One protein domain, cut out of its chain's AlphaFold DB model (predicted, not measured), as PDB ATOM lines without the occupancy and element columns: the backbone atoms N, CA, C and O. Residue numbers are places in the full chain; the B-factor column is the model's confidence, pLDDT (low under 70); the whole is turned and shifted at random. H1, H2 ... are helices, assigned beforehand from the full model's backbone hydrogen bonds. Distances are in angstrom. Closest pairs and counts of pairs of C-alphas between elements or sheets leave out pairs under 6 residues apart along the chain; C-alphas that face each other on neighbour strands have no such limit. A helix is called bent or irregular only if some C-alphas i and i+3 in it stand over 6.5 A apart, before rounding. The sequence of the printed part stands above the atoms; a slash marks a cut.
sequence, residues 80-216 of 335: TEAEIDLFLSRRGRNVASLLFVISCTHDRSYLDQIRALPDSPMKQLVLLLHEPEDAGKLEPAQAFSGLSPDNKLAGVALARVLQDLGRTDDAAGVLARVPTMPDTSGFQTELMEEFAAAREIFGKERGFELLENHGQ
ATOM      1  N   THR A  80     110.873  93.510 116.348       94.25
ATOM      2  CA  THR A  80     110.964  93.476 117.813       94.25
ATOM      3  C   THR A  80     111.869  94.599 118.326       94.25
ATOM      4  O   THR A  80     112.689  95.115 117.574       94.25
ATOM      5  N   GLU A  81     111.781  94.951 119.612       95.25
ATOM      6  CA  GLU A  81     112.670  95.961 120.220       95.25
ATOM      7  C   GLU A  81     114.156  95.621 120.020       95.25
ATOM      8  O   GLU A  81     114.932  96.470 119.593       95.25
ATOM      9  N   ALA A  82     114.536  94.351 120.206       96.44
ATOM     10  CA  ALA A  82     115.908  93.895 119.989       96.44
ATOM     11  C   ALA A  82     116.360  94.022 118.524       96.44
ATOM     12  O   ALA A  82     117.514  94.355 118.260       96.44
ATOM     13  N   GLU A  83     115.464  93.770 117.562       96.94
ATOM     14  CA  GLU A  83     115.755  93.984 116.140       96.94
ATOM     15  C   GLU A  83     115.922  95.475 115.825       96.94
ATOM     16  O   GLU A  83     116.838  95.836 115.088       96.94
ATOM     17  N   ILE A  84     115.087  96.343 116.403       98.00
ATOM     18  CA  ILE A  84     115.182  97.798 116.225       98.00
ATOM     19  C   ILE A  84     116.518  98.316 116.762       98.00
ATOM     20  O   ILE A  84     117.236  99.012 116.043       98.00
ATOM     21  N   ASP A  85     116.881  97.947 117.991       98.06
ATOM     22  CA  ASP A  85     118.141  98.364 118.607       98.06
ATOM     23  C   ASP A  85     119.344  97.873 117.802       98.06
ATOM     24  O   ASP A  85     120.266  98.645 117.515       98.06
ATOM     25  N   LEU A  86     119.321  96.608 117.371       98.12
ATOM     26  CA  LEU A  86     120.367  96.052 116.521       98.12
ATOM     27  C   LEU A  86     120.478  96.829 115.204       98.12
ATOM     28  O   LEU A  86     121.581  97.233 114.835       98.12
ATOM     29  N   PHE A  87     119.365  97.080 114.518       98.38
ATOM     30  CA  PHE A  87     119.351  97.793 113.243       98.38
ATOM     31  C   PHE A  87     119.880  99.221 113.375       98.38
ATOM     32  O   PHE A  87     120.833  99.595 112.689       98.38
ATOM     33  N   LEU A  88     119.334  99.995 114.316       98.00
ATOM     34  CA  LEU A  88     119.738 101.382 114.541       98.00
ATOM     35  C   LEU A  88     121.176 101.492 115.068       98.00
ATOM     36  O   LEU A  88     121.843 102.485 114.790       98.00
ATOM     37  N   SER A  89     121.703 100.479 115.770       98.12
ATOM     38  CA  SER A  89     123.125 100.445 116.154       98.12
ATOM     39  C   SER A  89     124.069 100.255 114.959       98.12
ATOM     40  O   SER A  89     125.208 100.715 114.997       98.12
ATOM     41  N   ARG A  90     123.605  99.586 113.893       97.94
ATOM     42  CA  ARG A  90     124.393  99.285 112.687       97.94
ATOM     43  C   ARG A  90     124.269 100.361 111.613       97.94
ATOM     44  O   ARG A  90     125.250 100.639 110.932       97.94
ATOM     45  N   ARG A  91     123.078 100.938 111.455       97.38
ATOM     46  CA  ARG A  91     122.756 101.944 110.428       97.38
ATOM     47  C   ARG A  91     122.811 103.380 110.936       97.38
ATOM     48  O   ARG A  91     122.912 104.318 110.150       97.38
ATOM     49  N   GLY A  92     122.815 103.551 112.254       97.00
ATOM     50  CA  GLY A  92     122.666 104.847 112.892       97.00
ATOM     51  C   GLY A  92     121.206 105.299 112.933       97.00
ATOM     52  O   GLY A  92     120.296 104.642 112.433       97.00
ATOM     53  N   ARG A  93     120.982 106.451 113.568       96.94
ATOM     54  CA  ARG A  93     119.665 107.093 113.673       96.94
ATOM     55  C   ARG A  93     119.579 108.252 112.688       96.94
ATOM     56  O   ARG A  93     119.648 109.409 113.083       96.94
ATOM     57  N   ASN A  94     119.501 107.922 111.405       96.94
ATOM     58  CA  ASN A  94     119.208 108.879 110.338       96.94
ATOM     59  C   ASN A  94     117.715 108.803 109.950       96.94
ATOM     60  O   ASN A  94     116.978 107.959 110.464       96.94
ATOM     61  N   VAL A  95     117.261 109.696 109.064       96.62
ATOM     62  CA  VAL A  95     115.844 109.786 108.671       96.62
ATOM     63  C   VAL A  95     115.361 108.492 108.008       96.62
ATOM     64  O   VAL A  95     114.328 107.970 108.419       96.62
ATOM     65  N   ALA A  96     116.115 107.947 107.048       95.88
ATOM     66  CA  ALA A  96     115.748 106.732 106.322       95.88
ATOM     67  C   ALA A  96     115.642 105.514 107.256       95.88
ATOM     68  O   ALA A  96     114.635 104.806 107.241       95.88
ATOM     69  N   SER A  97     116.621 105.314 108.144       97.50
ATOM     70  CA  SER A  97     116.613 104.207 109.109       97.50
ATOM     71  C   SER A  97     115.447 104.308 110.098       97.50
ATOM     72  O   SER A  97     114.842 103.296 110.452       97.50
ATOM     73  N   LEU A  98     115.089 105.520 110.541       97.25
ATOM     74  CA  LEU A  98     113.928 105.728 111.410       97.25
ATOM     75  C   LEU A  98     112.604 105.551 110.652       97.25
ATOM     76  O   LEU A  98     111.677 104.952 111.195       97.25
ATOM     77  N   LEU A  99     112.517 105.996 109.396       94.81
ATOM     78  CA  LEU A  99     111.364 105.752 108.525       94.81
ATOM     79  C   LEU A  99     111.156 104.255 108.269       94.81
ATOM     80  O   LEU A  99     110.022 103.774 108.316       94.81
ATOM     81  N   PHE A 100     112.230 103.499 108.048       95.44
ATOM     82  CA  PHE A 100     112.179 102.042 107.952       95.44
ATOM     83  C   PHE A 100     111.576 101.424 109.225       95.44
ATOM     84  O   PHE A 100     110.634 100.632 109.145       95.44
ATOM     85  N   VAL A 101     112.032 101.847 110.412       96.12
ATOM     86  CA  VAL A 101     111.471 101.381 111.694       96.12
ATOM     87  C   VAL A 101     109.988 101.738 111.818       96.12
ATOM     88  O   VAL A 101     109.188 100.868 112.171       96.12
ATOM     89  N   ILE A 102     109.591 102.973 111.490       93.25
ATOM     90  CA  ILE A 102     108.180 103.398 111.478       93.25
ATOM     91  C   ILE A 102     107.367 102.526 110.520       93.25
ATOM     92  O   ILE A 102     106.294 102.062 110.892       93.25
ATOM     93  N   SER A 103     107.880 102.235 109.326       90.56
ATOM     94  CA  SER A 103     107.188 101.408 108.331       90.56
ATOM     95  C   SER A 103     106.955  99.987 108.849       90.56
ATOM     96  O   SER A 103     105.857  99.449 108.733       90.56
ATOM     97  N   CYS A 104     107.951  99.389 109.509       92.31
ATOM     98  CA  CYS A 104     107.845  98.019 110.009       92.31
ATOM     99  C   CYS A 104     107.092  97.885 111.344       92.31
ATOM    100  O   CYS A 104     106.614  96.797 111.673       92.31
ATOM    101  N   THR A 105     106.978  98.949 112.140       91.94
ATOM    102  CA  THR A 105     106.367  98.899 113.489       91.94
ATOM    103  C   THR A 105     105.047  99.654 113.587       91.94
ATOM    104  O   THR A 105     104.199  99.298 114.407       91.94
ATOM    105  N   HIS A 106     104.852 100.652 112.724       87.19
ATOM    106  CA  HIS A 106     103.814 101.681 112.793       87.19
ATOM    107  C   HIS A 106     103.870 102.520 114.082       87.19
ATOM    108  O   HIS A 106     102.885 103.176 114.437       87.19
ATOM    109  N   ASP A 107     104.999 102.496 114.795       89.94
ATOM    110  CA  ASP A 107     105.193 103.280 116.006       89.94
ATOM    111  C   ASP A 107     105.609 104.713 115.655       89.94
ATOM    112  O   ASP A 107     106.691 104.965 115.131       89.94
ATOM    113  N   ARG A 108     104.733 105.668 115.965       88.31
ATOM    114  CA  ARG A 108     104.962 107.094 115.708       88.31
ATOM    115  C   ARG A 108     105.864 107.760 116.749       88.31
ATOM    116  O   ARG A 108     106.236 108.909 116.543       88.31
ATOM    117  N   SER A 109     106.254 107.069 117.825       90.88
ATOM    118  CA  SER A 109     107.182 107.610 118.832       90.88
ATOM    119  C   SER A 109     108.552 107.986 118.241       90.88
ATOM    120  O   SER A 109     109.230 108.884 118.737       90.88
ATOM    121  N   TYR A 110     108.940 107.368 117.121       94.12
ATOM    122  CA  TYR A 110     110.170 107.692 116.396       94.12
ATOM    123  C   TYR A 110     110.107 109.026 115.632       94.12
ATOM    124  O   TYR A 110     111.156 109.537 115.241       94.12
ATOM    125  N   LEU A 111     108.926 109.640 115.462       93.12
ATOM    126  CA  LEU A 111     108.804 110.952 114.812       93.12
ATOM    127  C   LEU A 111     109.520 112.051 115.600       93.12
ATOM    128  O   LEU A 111     110.127 112.922 114.988       93.12
ATOM    129  N   ASP A 112     109.527 111.991 116.933       93.69
ATOM    130  CA  ASP A 112     110.250 112.969 117.758       93.69
ATOM    131  C   ASP A 112     111.760 112.911 117.520       93.69
ATOM    132  O   ASP A 112     112.439 113.939 117.491       93.69
ATOM    133  N   GLN A 113     112.287 111.712 117.269       96.06
ATOM    134  CA  GLN A 113     113.689 111.551 116.899       96.06
ATOM    135  C   GLN A 113     113.955 112.127 115.509       96.06
ATOM    136  O   GLN A 113     114.952 112.816 115.334       96.06
ATOM    137  N   ILE A 114     113.051 111.908 114.545       96.31
ATOM    138  CA  ILE A 114     113.149 112.498 113.202       96.31
ATOM    139  C   ILE A 114     113.105 114.030 113.268       96.31
ATOM    140  O   ILE A 114     113.914 114.686 112.615       96.31
ATOM    141  N   ARG A 115     112.228 114.618 114.094       95.00
ATOM    142  CA  ARG A 115     112.149 116.076 114.307       95.00
ATOM    143  C   ARG A 115     113.473 116.664 114.797       95.00
ATOM    144  O   ARG A 115     113.835 117.756 114.366       95.00
ATOM    145  N   ALA A 116     114.200 115.932 115.644       96.19
ATOM    146  CA  ALA A 116     115.488 116.352 116.194       96.19
ATOM    147  C   ALA A 116     116.669 116.258 115.203       96.19
ATOM    148  O   ALA A 116     117.748 116.772 115.503       96.19
ATOM    149  N   LEU A 117     116.500 115.608 114.046       96.94
ATOM    150  CA  LEU A 117     117.544 115.515 113.020       96.94
ATOM    151  C   LEU A 117     117.656 116.816 112.202       96.94
ATOM    152  O   LEU A 117     116.687 117.579 112.140       96.94
ATOM    153  N   PRO A 118     118.806 117.081 111.547       96.44
ATOM    154  CA  PRO A 118     118.943 118.201 110.618       96.44
ATOM    155  C   PRO A 118     117.871 118.181 109.526       96.44
ATOM    156  O   PRO A 118     117.416 117.112 109.115       96.44
ATOM    157  N   ASP A 119     117.479 119.361 109.049       94.69
ATOM    158  CA  ASP A 119     116.474 119.457 107.995       94.69
ATOM    159  C   ASP A 119     116.959 118.830 106.689       94.69
ATOM    160  O   ASP A 119     118.072 119.072 106.221       94.69
ATOM    161  N   SER A 120     116.091 118.014 106.100       94.50
ATOM    162  CA  SER A 120     116.286 117.393 104.797       94.50
ATOM    163  C   SER A 120     114.935 117.223 104.102       94.50
ATOM    164  O   SER A 120     113.909 117.140 104.784       94.50
ATOM    165  N   PRO A 121     114.898 117.130 102.762       92.94
ATOM    166  CA  PRO A 121     113.654 116.877 102.043       92.94
ATOM    167  C   PRO A 121     112.909 115.623 102.539       92.94
ATOM    168  O   PRO A 121     111.707 115.687 102.792       92.94
ATOM    169  N   MET A 122     113.626 114.518 102.794       92.25
ATOM    170  CA  MET A 122     113.020 113.295 103.335       92.25
ATOM    171  C   MET A 122     112.423 113.527 104.726       92.25
ATOM    172  O   MET A 122     111.305 113.085 104.979       92.25
ATOM    173  N   LYS A 123     113.125 114.239 105.624       95.00
ATOM    174  CA  LYS A 123     112.606 114.551 106.968       95.00
ATOM    175  C   LYS A 123     111.249 115.233 106.852       95.00
ATOM    176  O   LYS A 123     110.292 114.794 107.483       95.00
ATOM    177  N   GLN A 124     111.166 116.274 106.025       95.38
ATOM    178  CA  GLN A 124     109.934 117.039 105.876       95.38
ATOM    179  C   GLN A 124     108.809 116.195 105.279       95.38
ATOM    180  O   GLN A 124     107.690 116.223 105.787       95.38
ATOM    181  N   LEU A 125     109.107 115.366 104.278       91.75
ATOM    182  CA  LEU A 125     108.120 114.469 103.681       91.75
ATOM    183  C   LEU A 125     107.593 113.415 104.671       91.75
ATOM    184  O   LEU A 125     106.391 113.157 104.718       91.75
ATOM    185  N   VAL A 126     108.461 112.846 105.511       92.56
ATOM    186  CA  VAL A 126     108.057 111.905 106.568       92.56
ATOM    187  C   VAL A 126     107.154 112.588 107.595       92.56
ATOM    188  O   VAL A 126     106.124 112.029 107.974       92.56
ATOM    189  N   LEU A 127     107.504 113.802 108.027       93.50
ATOM    190  CA  LEU A 127     106.667 114.567 108.951       93.50
ATOM    191  C   LEU A 127     105.298 114.862 108.328       93.50
ATOM    192  O   LEU A 127     104.284 114.609 108.967       93.50
ATOM    193  N   LEU A 128     105.241 115.268 107.058       92.00
ATOM    194  CA  LEU A 128     103.978 115.521 106.357       92.00
ATOM    195  C   LEU A 128     103.043 114.310 106.306       92.00
ATOM    196  O   LEU A 128     101.835 114.451 106.506       92.00
ATOM    197  N   LEU A 129     103.596 113.125 106.052       88.06
ATOM    198  CA  LEU A 129     102.825 111.886 105.945       88.06
ATOM    199  C   LEU A 129     102.300 111.379 107.288       88.06
ATOM    200  O   LEU A 129     101.279 110.688 107.338       88.06
ATOM    201  N   HIS A 130     103.005 111.680 108.377       87.06
ATOM    202  CA  HIS A 130     102.732 111.077 109.678       87.06
ATOM    203  C   HIS A 130     102.216 112.050 110.742       87.06
ATOM    204  O   HIS A 130     101.708 111.582 111.770       87.06
ATOM    205  N   GLU A 131     102.269 113.361 110.493       83.75
ATOM    206  CA  GLU A 131     101.659 114.376 111.350       83.75
ATOM    207  C   GLU A 131     100.127 114.214 111.344       83.75
ATOM    208  O   GLU A 131      99.499 114.228 110.280       83.75
ATOM    209  N   PRO A 132      99.486 114.005 112.507       77.00
ATOM    210  CA  PRO A 132      98.039 113.824 112.576       77.00
ATOM    211  C   PRO A 132      97.245 115.115 112.346       77.00
ATOM    212  O   PRO A 132      96.097 115.027 111.919       77.00
ATOM    213  N   GLU A 133      97.820 116.282 112.640       80.31
ATOM    214  CA  GLU A 133      97.114 117.565 112.613       80.31
ATOM    215  C   GLU A 133      97.487 118.385 111.378       80.31
ATOM    216  O   GLU A 133      98.661 118.648 111.128       80.31
ATOM    217  N   ASP A 134      96.487 118.853 110.628       78.38
ATOM    218  CA  ASP A 134      96.725 119.597 109.383       78.38
ATOM    219  C   ASP A 134      97.421 120.944 109.623       78.38
ATOM    220  O   ASP A 134      98.276 121.352 108.838       78.38
ATOM    221  N   ALA A 135      97.153 121.593 110.760       77.06
ATOM    222  CA  ALA A 135      97.869 122.801 111.172       77.06
ATOM    223  C   ALA A 135      99.367 122.544 111.416       77.06
ATOM    224  O   ALA A 135     100.195 123.394 111.087       77.06
ATOM    225  N   GLY A 136      99.721 121.361 111.928       86.25
ATOM    226  CA  GLY A 136     101.108 120.944 112.150       86.25
ATOM    227  C   GLY A 136     101.867 120.613 110.863       86.25
ATOM    228  O   GLY A 136     103.092 120.559 110.876       86.25
ATOM    229  N   LYS A 137     101.169 120.432 109.734       91.44
ATOM    230  CA  LYS A 137     101.782 120.093 108.438       91.44
ATOM    231  C   LYS A 137     102.276 121.303 107.650       91.44
ATOM    232  O   LYS A 137     103.051 121.125 106.714       91.44
ATOM    233  N   LEU A 138     101.843 122.525 107.981       94.06
ATOM    234  CA  LEU A 138     102.169 123.706 107.170       94.06
ATOM    235  C   LEU A 138     103.668 124.010 107.158       94.06
ATOM    236  O   LEU A 138     104.227 124.254 106.091       94.06
ATOM    237  N   GLU A 139     104.311 123.980 108.323       93.69
ATOM    238  CA  GLU A 139     105.741 124.269 108.435       93.69
ATOM    239  C   GLU A 139     106.593 123.212 107.701       93.69
ATOM    240  O   GLU A 139     107.358 123.607 106.816       93.69
ATOM    241  N   PRO A 140     106.380 121.892 107.897       94.56
ATOM    242  CA  PRO A 140     107.029 120.873 107.074       94.56
ATOM    243  C   PRO A 140     106.766 121.018 105.570       94.56
ATOM    244  O   PRO A 140     107.672 120.809 104.766       94.56
ATOM    245  N   ALA A 141     105.559 121.415 105.156       94.56
ATOM    246  CA  ALA A 141     105.230 121.584 103.739       94.56
ATOM    247  C   ALA A 141     105.999 122.745 103.104       94.56
ATOM    248  O   ALA A 141     106.535 122.620 102.001       94.56
ATOM    249  N   GLN A 142     106.077 123.871 103.813       95.25
ATOM    250  CA  GLN A 142     106.848 125.033 103.387       95.25
ATOM    251  C   GLN A 142     108.344 124.714 103.342       95.25
ATOM    252  O   GLN A 142     109.009 125.050 102.363       95.25
ATOM    253  N   ALA A 143     108.862 124.017 104.358       95.62
ATOM    254  CA  ALA A 143     110.252 123.583 104.402       95.62
ATOM    255  C   ALA A 143     110.579 122.612 103.258       95.62
ATOM    256  O   ALA A 143     111.586 122.793 102.575       95.62
ATOM    257  N   PHE A 144     109.717 121.627 102.987       94.38
ATOM    258  CA  PHE A 144     109.911 120.686 101.884       94.38
ATOM    259  C   PHE A 144     109.938 121.405 100.531       94.38
ATOM    260  O   PHE A 144     110.870 121.215  99.752       94.38
ATOM    261  N   SER A 145     108.971 122.294 100.283       92.75
ATOM    262  CA  SER A 145     108.928 123.106  99.062       92.75
ATOM    263  C   SER A 145     110.133 124.038  98.924       92.75
ATOM    264  O   SER A 145     110.559 124.297  97.803       92.75
ATOM    265  N   GLY A 146     110.691 124.542 100.029       92.94
ATOM    266  CA  GLY A 146     111.890 125.382 100.009       92.94
ATOM    267  C   GLY A 146     113.181 124.601  99.751       92.94
ATOM    268  O   GLY A 146     114.063 125.093  99.052       92.94
ATOM    269  N   LEU A 147     113.295 123.383 100.289       93.25
ATOM    270  CA  LEU A 147     114.455 122.502 100.096       93.25
ATOM    271  C   LEU A 147     114.443 121.782  98.739       93.25
ATOM    272  O   LEU A 147     115.484 121.317  98.277       93.25
ATOM    273  N   SER A 148     113.273 121.648  98.116       89.69
ATOM    274  CA  SER A 148     113.084 120.956  96.838       89.69
ATOM    275  C   SER A 148     112.155 121.753  95.911       89.69
ATOM    276  O   SER A 148     111.075 121.271  95.567       89.69
ATOM    277  N   PRO A 149     112.548 122.974  95.499       87.38
ATOM    278  CA  PRO A 149     111.684 123.875  94.729       87.38
ATOM    279  C   PRO A 149     111.306 123.325  93.348       87.38
ATOM    280  O   PRO A 149     110.220 123.618  92.852       87.38
ATOM    281  N   ASP A 150     112.167 122.493  92.761       85.00
ATOM    282  CA  ASP A 150     111.952 121.877  91.448       85.00
ATOM    283  C   ASP A 150     111.213 120.528  91.532       85.00
ATOM    284  O   ASP A 150     111.007 119.861  90.520       85.00
ATOM    285  N   ASN A 151     110.790 120.108  92.728       86.50
ATOM    286  CA  ASN A 151     110.088 118.846  92.926       86.50
ATOM    287  C   ASN A 151     108.572 119.063  92.961       86.50
ATOM    288  O   ASN A 151     108.043 119.686  93.891       86.50
ATOM    289  N   LYS A 152     107.838 118.482  92.000       85.44
ATOM    290  CA  LYS A 152     106.378 118.637  91.961       85.44
ATOM    291  C   LYS A 152     105.678 118.114  93.203       85.44
ATOM    292  O   LYS A 152     104.692 118.710  93.634       85.44
ATOM    293  N   LEU A 153     106.187 117.038  93.802       88.50
ATOM    294  CA  LEU A 153     105.603 116.489  95.020       88.50
ATOM    295  C   LEU A 153     105.614 117.519  96.153       88.50
ATOM    296  O   LEU A 153     104.646 117.604  96.902       88.50
ATOM    297  N   ALA A 154     106.664 118.337  96.251       90.50
ATOM    298  CA  ALA A 154     106.764 119.362  97.282       90.50
ATOM    299  C   ALA A 154     105.713 120.468  97.095       90.50
ATOM    300  O   ALA A 154     105.033 120.847  98.051       90.50
ATOM    301  N   GLY A 155     105.501 120.909  95.852       91.31
ATOM    302  CA  GLY A 155     104.435 121.853  95.510       91.31
ATOM    303  C   GLY A 155     103.031 121.283  95.741       91.31
ATOM    304  O   GLY A 155     102.187 121.949  96.338       91.31
ATOM    305  N   VAL A 156     102.783 120.033  95.337       91.19
ATOM    306  CA  VAL A 156     101.499 119.339  95.551       91.19
ATOM    307  C   VAL A 156     101.216 119.139  97.040       91.19
ATOM    308  O   VAL A 156     100.090 119.366  97.483       91.19
ATOM    309  N   ALA A 157     102.221 118.760  97.831       91.75
ATOM    310  CA  ALA A 157     102.074 118.595  99.272       91.75
ATOM    311  C   ALA A 157     101.744 119.927  99.963       91.75
ATOM    312  O   ALA A 157     100.830 119.979 100.786       91.75
ATOM    313  N   LEU A 158     102.419 121.018  99.585       94.31
ATOM    314  CA  LEU A 158     102.107 122.355 100.090       94.31
ATOM    315  C   LEU A 158     100.707 122.816  99.685       94.31
ATOM    316  O   LEU A 158      99.952 123.284 100.537       94.31
ATOM    317  N   ALA A 159     100.332 122.646  98.418       92.75
ATOM    318  CA  ALA A 159      98.994 122.975  97.948       92.75
ATOM    319  C   ALA A 159      97.918 122.194  98.711       92.75
ATOM    320  O   ALA A 159      96.923 122.784  99.130       92.75
ATOM    321  N   ARG A 160      98.140 120.897  98.961       92.31
ATOM    322  CA  ARG A 160      97.221 120.068  99.747       92.31
ATOM    323  C   ARG A 160      97.026 120.621 101.156       92.31
ATOM    324  O   ARG A 160      95.892 120.806 101.584       92.31
ATOM    325  N   VAL A 161      98.116 120.924 101.858       93.75
ATOM    326  CA  VAL A 161      98.039 121.468 103.223       93.75
ATOM    327  C   VAL A 161      97.336 122.828 103.237       93.75
ATOM    328  O   VAL A 161      96.513 123.089 104.109       93.75
ATOM    329  N   LEU A 162      97.592 123.691 102.250       94.25
ATOM    330  CA  LEU A 162      96.888 124.969 102.120       94.25
ATOM    331  C   LEU A 162      95.379 124.777 101.891       94.25
ATOM    332  O   LEU A 162      94.587 125.496 102.499       94.25
ATOM    333  N   GLN A 163      94.971 123.796 101.079       92.00
ATOM    334  CA  GLN A 163      93.559 123.443 100.888       92.00
ATOM    335  C   GLN A 163      92.908 122.954 102.186       92.00
ATOM    336  O   GLN A 163      91.826 123.429 102.526       92.00
ATOM    337  N   ASP A 164      93.574 122.063 102.926       90.31
ATOM    338  CA  ASP A 164      93.075 121.536 104.204       90.31
ATOM    339  C   ASP A 164      92.907 122.657 105.257       90.31
ATOM    340  O   ASP A 164      92.017 122.601 106.105       90.31
ATOM    341  N   LEU A 165      93.692 123.735 105.148       92.81
ATOM    342  CA  LEU A 165      93.582 124.948 105.968       92.81
ATOM    343  C   LEU A 165      92.588 125.994 105.425       92.81
ATOM    344  O   LEU A 165      92.498 127.095 105.973       92.81
ATOM    345  N   GLY A 166      91.861 125.698 104.343       93.25
ATOM    346  CA  GLY A 166      90.902 126.616 103.717       93.25
ATOM    347  C   GLY A 166      91.535 127.771 102.928       93.25
ATOM    348  O   GLY A 166      90.843 128.719 102.562       93.25
ATOM    349  N   ARG A 167      92.841 127.713 102.643       94.62
ATOM    350  CA  ARG A 167      93.595 128.719 101.873       94.62
ATOM    351  C   ARG A 167      93.634 128.357 100.387       94.62
ATOM    352  O   ARG A 167      94.698 128.153  99.805       94.62
ATOM    353  N   THR A 168      92.457 128.244  99.777       92.75
ATOM    354  CA  THR A 168      92.295 127.721  98.410       92.75
ATOM    355  C   THR A 168      93.008 128.563  97.348       92.75
ATOM    356  O   THR A 168      93.646 127.993  96.464       92.75
ATOM    357  N   ASP A 169      92.971 129.894  97.454       92.81
ATOM    358  CA  ASP A 169      93.632 130.786  96.487       92.81
ATOM    359  C   ASP A 169      95.161 130.641  96.525       92.81
ATOM    360  O   ASP A 169      95.817 130.577  95.483       92.81
ATOM    361  N   ASP A 170      95.734 130.511  97.727       94.19
ATOM    362  CA  ASP A 170      97.170 130.276  97.897       94.19
ATOM    363  C   ASP A 170      97.572 128.915  97.314       94.19
ATOM    364  O   ASP A 170      98.590 128.810  96.630       94.19
ATOM    365  N   ALA A 171      96.756 127.880  97.539       92.62
ATOM    366  CA  ALA A 171      96.986 126.556  96.970       92.62
ATOM    367  C   ALA A 171      96.982 126.587  95.433       92.62
ATOM    368  O   ALA A 171      97.876 126.015  94.810       92.62
ATOM    369  N   ALA A 172      96.028 127.294  94.817       88.31
ATOM    370  CA  ALA A 172      95.980 127.472  93.367       88.31
ATOM    371  C   ALA A 172      97.220 128.216  92.842       88.31
ATOM    372  O   ALA A 172      97.806 127.824  91.831       88.31
ATOM    373  N   GLY A 173      97.668 129.251  93.564       90.12
ATOM    374  CA  GLY A 173      98.892 129.984  93.250       90.12
ATOM    375  C   GLY A 173     100.159 129.124  93.318       90.12
ATOM    376  O   GLY A 173     101.059 129.316  92.498       90.12
ATOM    377  N   VAL A 174     100.221 128.171  94.256       90.88
ATOM    378  CA  VAL A 174     101.291 127.165  94.317       90.88
ATOM    379  C   VAL A 174     101.207 126.250  93.102       90.88
ATOM    380  O   VAL A 174     102.173 126.208  92.346       90.88
ATOM    381  N   LEU A 175     100.061 125.593  92.870       86.12
ATOM    382  CA  LEU A 175      99.866 124.616  91.786       86.12
ATOM    383  C   LEU A 175     100.200 125.176  90.397       86.12
ATOM    384  O   LEU A 175     100.823 124.483  89.598       86.12
ATOM    385  N   ALA A 176      99.883 126.446  90.135       83.38
ATOM    386  CA  ALA A 176     100.194 127.112  88.870       83.38
ATOM    387  C   ALA A 176     101.703 127.267  88.580       83.38
ATOM    388  O   ALA A 176     102.081 127.584  87.453       83.38
ATOM    389  N   ARG A 177     102.568 127.097  89.586       81.75
ATOM    390  CA  ARG A 177     104.026 127.289  89.487       81.75
ATOM    391  C   ARG A 177     104.812 125.988  89.595       81.75
ATOM    392  O   ARG A 177     106.037 126.023  89.515       81.75
ATOM    393  N   VAL A 178     104.135 124.865  89.825       76.25
ATOM    394  CA  VAL A 178     104.803 123.596  90.101       76.25
ATOM    395  C   VAL A 178     105.279 122.954  88.789       76.25
ATOM    396  O   VAL A 178     104.533 122.962  87.808       76.25
ATOM    397  N   PRO A 179     106.496 122.378  88.745       68.38
ATOM    398  CA  PRO A 179     106.970 121.607  87.598       68.38
ATOM    399  C   PRO A 179     106.054 120.428  87.243       68.38
ATOM    400  O   PRO A 179     105.161 120.033  87.995       68.38
ATOM    401  N   THR A 180     106.263 119.855  86.057       67.00
ATOM    402  CA  THR A 180     105.350 118.860  85.480       67.00
ATOM    403  C   THR A 180     105.462 117.473  86.103       67.00
ATOM    404  O   THR A 180     104.442 116.780  86.120       67.00
ATOM    405  N   MET A 181     106.606 117.104  86.697       69.38
ATOM    406  CA  MET A 181     106.853 115.763  87.246       69.38
ATOM    407  C   MET A 181     107.353 115.793  88.701       69.38
ATOM    408  O   MET A 181     108.155 116.664  89.052       69.38
ATOM    409  N   PRO A 182     106.858 114.895  89.576       77.12
ATOM    410  CA  PRO A 182     107.450 114.684  90.899       77.12
ATOM    411  C   PRO A 182     108.803 113.976  90.763       77.12
ATOM    412  O   PRO A 182     109.019 113.269  89.789       77.12
ATOM    413  N   ASP A 183     109.683 114.149  91.746       78.50
ATOM    414  CA  ASP A 183     110.934 113.386  91.853       78.50
ATOM    415  C   ASP A 183     111.065 112.860  93.283       78.50
ATOM    416  O   ASP A 183     111.211 113.631  94.234       78.50
ATOM    417  N   THR A 184     110.972 111.546  93.467       70.94
ATOM    418  CA  THR A 184     111.278 110.922  94.767       70.94
ATOM    419  C   THR A 184     112.320 109.824  94.668       70.94
ATOM    420  O   THR A 184     112.550 109.110  95.648       70.94
ATOM    421  N   SER A 185     112.975 109.715  93.514       68.81
ATOM    422  CA  SER A 185     113.942 108.663  93.211       68.81
ATOM    423  C   SER A 185     114.997 108.527  94.320       68.81
ATOM    424  O   SER A 185     115.308 107.417  94.758       68.81
ATOM    425  N   GLY A 186     115.452 109.656  94.876       77.25
ATOM    426  CA  GLY A 186     116.338 109.699  96.041       77.25
ATOM    427  C   GLY A 186     115.733 109.091  97.315       77.25
ATOM    428  O   GLY A 186     116.375 108.269  97.964       77.25
ATOM    429  N   PHE A 187     114.479 109.415  97.653       83.81
ATOM    430  CA  PHE A 187     113.825 108.922  98.875       83.81
ATOM    431  C   PHE A 187     113.551 107.424  98.832       83.81
ATOM    432  O   PHE A 187     113.765 106.718  99.817       83.81
ATOM    433  N   GLN A 188     113.071 106.940  97.686       81.38
ATOM    434  CA  GLN A 188     112.829 105.520  97.481       81.38
ATOM    435  C   GLN A 188     114.137 104.732  97.534       81.38
ATOM    436  O   GLN A 188     114.183 103.695  98.192       81.38
ATOM    437  N   THR A 189     115.192 105.229  96.883       85.25
ATOM    438  CA  THR A 189     116.511 104.584  96.895       85.25
ATOM    439  C   THR A 189     117.025 104.438  98.323       85.25
ATOM    440  O   THR A 189     117.327 103.324  98.744       85.25
ATOM    441  N   GLU A 190     117.019 105.521  99.104       90.19
ATOM    442  CA  GLU A 190     117.427 105.499 100.514       90.19
ATOM    443  C   GLU A 190     116.611 104.487 101.339       90.19
ATOM    444  O   GLU A 190     117.173 103.702 102.100       90.19
ATOM    445  N   LEU A 191     115.285 104.432 101.169       89.56
ATOM    446  CA  LEU A 191     114.461 103.455 101.887       89.56
ATOM    447  C   LEU A 191     114.755 102.010 101.443       89.56
ATOM    448  O   LEU A 191     114.785 101.101 102.276       89.56
ATOM    449  N   MET A 192     114.989 101.773 100.151       88.31
ATOM    450  CA  MET A 192     115.346 100.450  99.626       88.31
ATOM    451  C   MET A 192     116.716  99.977 100.104       88.31
ATOM    452  O   MET A 192     116.877  98.787 100.391       88.31
ATOM    453  N   GLU A 193     117.669 100.889 100.285       92.75
ATOM    454  CA  GLU A 193     118.942 100.591 100.941       92.75
ATOM    455  C   GLU A 193     118.740 100.118 102.388       92.75
ATOM    456  O   GLU A 193     119.408  99.176 102.821       92.75
ATOM    457  N   GLU A 194     117.776 100.678 103.125       95.62
ATOM    458  CA  GLU A 194     117.462 100.225 104.487       95.62
ATOM    459  C   GLU A 194     116.846  98.815 104.510       95.62
ATOM    460  O   GLU A 194     117.223  97.989 105.347       95.62
ATOM    461  N   PHE A 195     115.973  98.474 103.553       92.94
ATOM    462  CA  PHE A 195     115.472  97.098 103.405       92.94
ATOM    463  C   PHE A 195     116.574  96.113 102.981       92.94
ATOM    464  O   PHE A 195     116.613  94.978 103.472       92.94
ATOM    465  N   ALA A 196     117.494  96.531 102.108       92.31
ATOM    466  CA  ALA A 196     118.660  95.731 101.742       92.31
ATOM    467  C   ALA A 196     119.577  95.497 102.956       92.31
ATOM    468  O   ALA A 196     119.978  94.361 103.213       92.31
ATOM    469  N   ALA A 197     119.825  96.528 103.764       95.75
ATOM    470  CA  ALA A 197     120.597  96.410 104.995       95.75
ATOM    471  C   ALA A 197     119.916  95.507 106.035       95.75
ATOM    472  O   ALA A 197     120.577  94.696 106.685       95.75
ATOM    473  N   ALA A 198     118.589  95.580 106.176       95.12
ATOM    474  CA  ALA A 198     117.839  94.714 107.083       95.12
ATOM    475  C   ALA A 198     118.034  93.226 106.748       95.12
ATOM    476  O   ALA A 198     118.156  92.394 107.648       95.12
ATOM    477  N   ARG A 199     118.140  92.884 105.458       92.56
ATOM    478  CA  ARG A 199     118.468  91.525 104.999       92.56
ATOM    479  C   ARG A 199     119.866  91.081 105.428       92.56
ATOM    480  O   ARG A 199     120.048  89.916 105.778       92.56
ATOM    481  N   GLU A 200     120.848  91.972 105.387       94.81
ATOM    482  CA  GLU A 200     122.212  91.667 105.834       94.81
ATOM    483  C   GLU A 200     122.283  91.487 107.355       94.81
ATOM    484  O   GLU A 200     122.973  90.593 107.840       94.81
ATOM    485  N   ILE A 201     121.535  92.302 108.104       96.81
ATOM    486  CA  ILE A 201     121.555  92.324 109.571       96.81
ATOM    487  C   ILE A 201     120.755  91.160 110.171       96.81
ATOM    488  O   ILE A 201     121.237  90.495 111.088       96.81
ATOM    489  N   PHE A 202     119.542  90.907 109.675       94.44
ATOM    490  CA  PHE A 202     118.623  89.910 110.240       94.44
ATOM    491  C   PHE A 202     118.635  88.567 109.502       94.44
ATOM    492  O   PHE A 202     118.011  87.602 109.945       94.44
ATOM    493  N   GLY A 203     119.340  88.493 108.374       91.56
ATOM    494  CA  GLY A 203     119.357  87.333 107.497       91.56
ATOM    495  C   GLY A 203     118.317  87.406 106.376       91.56
ATOM    496  O   GLY A 203     117.361  88.184 106.400       91.56
ATOM    497  N   LYS A 204     118.527  86.555 105.362       86.88
ATOM    498  CA  LYS A 204     117.781  86.587 104.094       86.88
ATOM    499  C   LYS A 204     116.267  86.446 104.278       86.88
ATOM    500  O   LYS A 204     115.534  87.270 103.741       86.88
ATOM    501  N   GLU A 205     115.833  85.454 105.056       85.88
ATOM    502  CA  GLU A 205     114.412  85.156 105.275       85.88
ATOM    503  C   GLU A 205     113.701  86.338 105.950       85.88
ATOM    504  O   GLU A 205     112.684  86.825 105.460       85.88
ATOM    505  N   ARG A 206     114.290  86.879 107.023       89.25
ATOM    506  CA  ARG A 206     113.707  87.996 107.772       89.25
ATOM    507  C   ARG A 206     113.686  89.300 106.972       89.25
ATOM    508  O   ARG A 206     112.680  90.003 106.988       89.25
ATOM    509  N   GLY A 207     114.755  89.608 106.235       89.50
ATOM    510  CA  GLY A 207     114.779  90.764 105.331       89.50
ATOM    511  C   GLY A 207     113.717  90.674 104.231       89.50
ATOM    512  O   GLY A 207     113.049  91.666 103.940       89.50
ATOM    513  N   PHE A 208     113.507  89.477 103.670       84.56
ATOM    514  CA  PHE A 208     112.439  89.227 102.701       84.56
ATOM    515  C   PHE A 208     111.056  89.463 103.310       84.56
ATOM    516  O   PHE A 208     110.248  90.168 102.709       84.56
ATOM    517  N   GLU A 209     110.784  88.923 104.501       86.75
ATOM    518  CA  GLU A 209     109.511  89.154 105.188       86.75
ATOM    519  C   GLU A 209     109.238  90.648 105.384       86.75
ATOM    520  O   GLU A 209     108.123  91.107 105.141       86.75
ATOM    521  N   LEU A 210     110.243  91.421 105.797       90.56
ATOM    522  CA  LEU A 210     110.074  92.854 106.017       90.56
ATOM    523  C   LEU A 210     109.765  93.588 104.704       90.56
ATOM    524  O   LEU A 210     108.815  94.369 104.670       90.56
ATOM    525  N   LEU A 211     110.491  93.297 103.619       88.81
ATOM    526  CA  LEU A 211     110.239  93.914 102.312       88.81
ATOM    527  C   LEU A 211     108.867  93.523 101.734       88.81
ATOM    528  O   LEU A 211     108.142  94.394 101.256       88.81
ATOM    529  N   GLU A 212     108.485  92.241 101.803       85.62
ATOM    530  CA  GLU A 212     107.187  91.749 101.303       85.62
ATOM    531  C   GLU A 212     106.018  92.441 102.022       85.62
ATOM    532  O   GLU A 212     105.015  92.764 101.390       85.62
ATOM    533  N   ASN A 213     106.139  92.677 103.332       85.81
ATOM    534  CA  ASN A 213     105.038  93.215 104.135       85.81
ATOM    535  C   ASN A 213     105.018  94.745 104.227       85.81
ATOM    536  O   ASN A 213     103.940  95.307 104.419       85.81
ATOM    537  N   HIS A 214     106.170  95.413 104.105       88.56
ATOM    538  CA  HIS A 214     106.283  96.850 104.387       88.56
ATOM    539  C   HIS A 214     106.899  97.676 103.263       88.56
ATOM    540  O   HIS A 214     106.803  98.896 103.322       88.56
ATOM    541  N   GLY A 215     107.490  97.067 102.229       84.88
ATOM    542  CA  GLY A 215     108.126  97.819 101.139       84.88
ATOM    543  C   GLY A 215     107.159  98.756 100.406       84.88
ATOM    544  O   GLY A 215     107.534  99.857 100.018       84.88
ATOM    545  N   GLN A 216     105.883  98.368 100.301       80.81
ATOM    546  CA  GLN A 216     104.844  99.183  99.661       80.81
ATOM    547  C   GLN A 216     104.284 100.278 100.570       80.81
ATOM    548  O   GLN A 216     103.543 101.134 100.094       80.81
TER     549      GLN A 216
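What this domain is: This is residues 80 to 216 of the 335 residues of an uncharacterized protein of Verrucomicrobiaceae bacterium (UniProt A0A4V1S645). What shape do these atoms make? Seven helices, H1 to H7, zigzag along the longest axis, each folding back beside the one before; H8, the longest, then crosses H2 and H1 at one end of the zigzag, with H9 folded back on it. What is it made of? The printed part has 137 residues with nine named helices, H1 to H9 in order, and no named strand; its class is all helix. It is compact, with a radius of gyration of the C-alphas of 16.4 A, yet elongated in outline, spanning 51 by 28 by 25 A.

How they stand to each other: How does the zigzag run? H1, residues 81 to 91, and H2, residues 95 to 105, form a helical hairpin at a shallow tilt of 20 degrees, their closest C-alphas those of Arg 91 and Ser 97, 6.7 A apart. From H2 on, H3, residues 108 to 115, H4, residues 121 to 130, H5, residues 134 to 147, H6, residues 152 to 164, and H7, residues 168 to 175, each form a helical hairpin with the helix before. What does H8 touch? H8, residues 185 to 202, touches the hub, H2, with residues 187 to 195 alone, at a steep tilt of 62 degrees; the closest C-alphas, of Ala 96 and Leu 191, are 5.7 A apart. It forms a helical hairpin with H9, residues 204 to 214, their closest C-alphas those of Arg 199 and Gly 207, 3.8 A apart. Are the backbones hydrogen-bonded? Every O i to N i+4 pair is within hydrogen-bond range in H1, H2, H4, H6, H7, H8 and H9, against 2 of 4 in H3 and 7 of 10 in H5.

Where its parts are: Where are the anchors? H1 begins at C-alpha 81, (112.670, 95.961, 120.220), and H9 ends at C-alpha 214, (106.283, 96.850, 104.387). Which helices are long? H8 measures 25.8 A and H5 20.2 A; H5 is only just irregular, with C-alphas 136 and 139 6.8 A apart.

The domain as a whole: Is it continuous? The printed part has no cut; the link from H7 to H8 is short, and the other links are tight. Where is confidence low? Residues 179 to 181 and 185 are under 70.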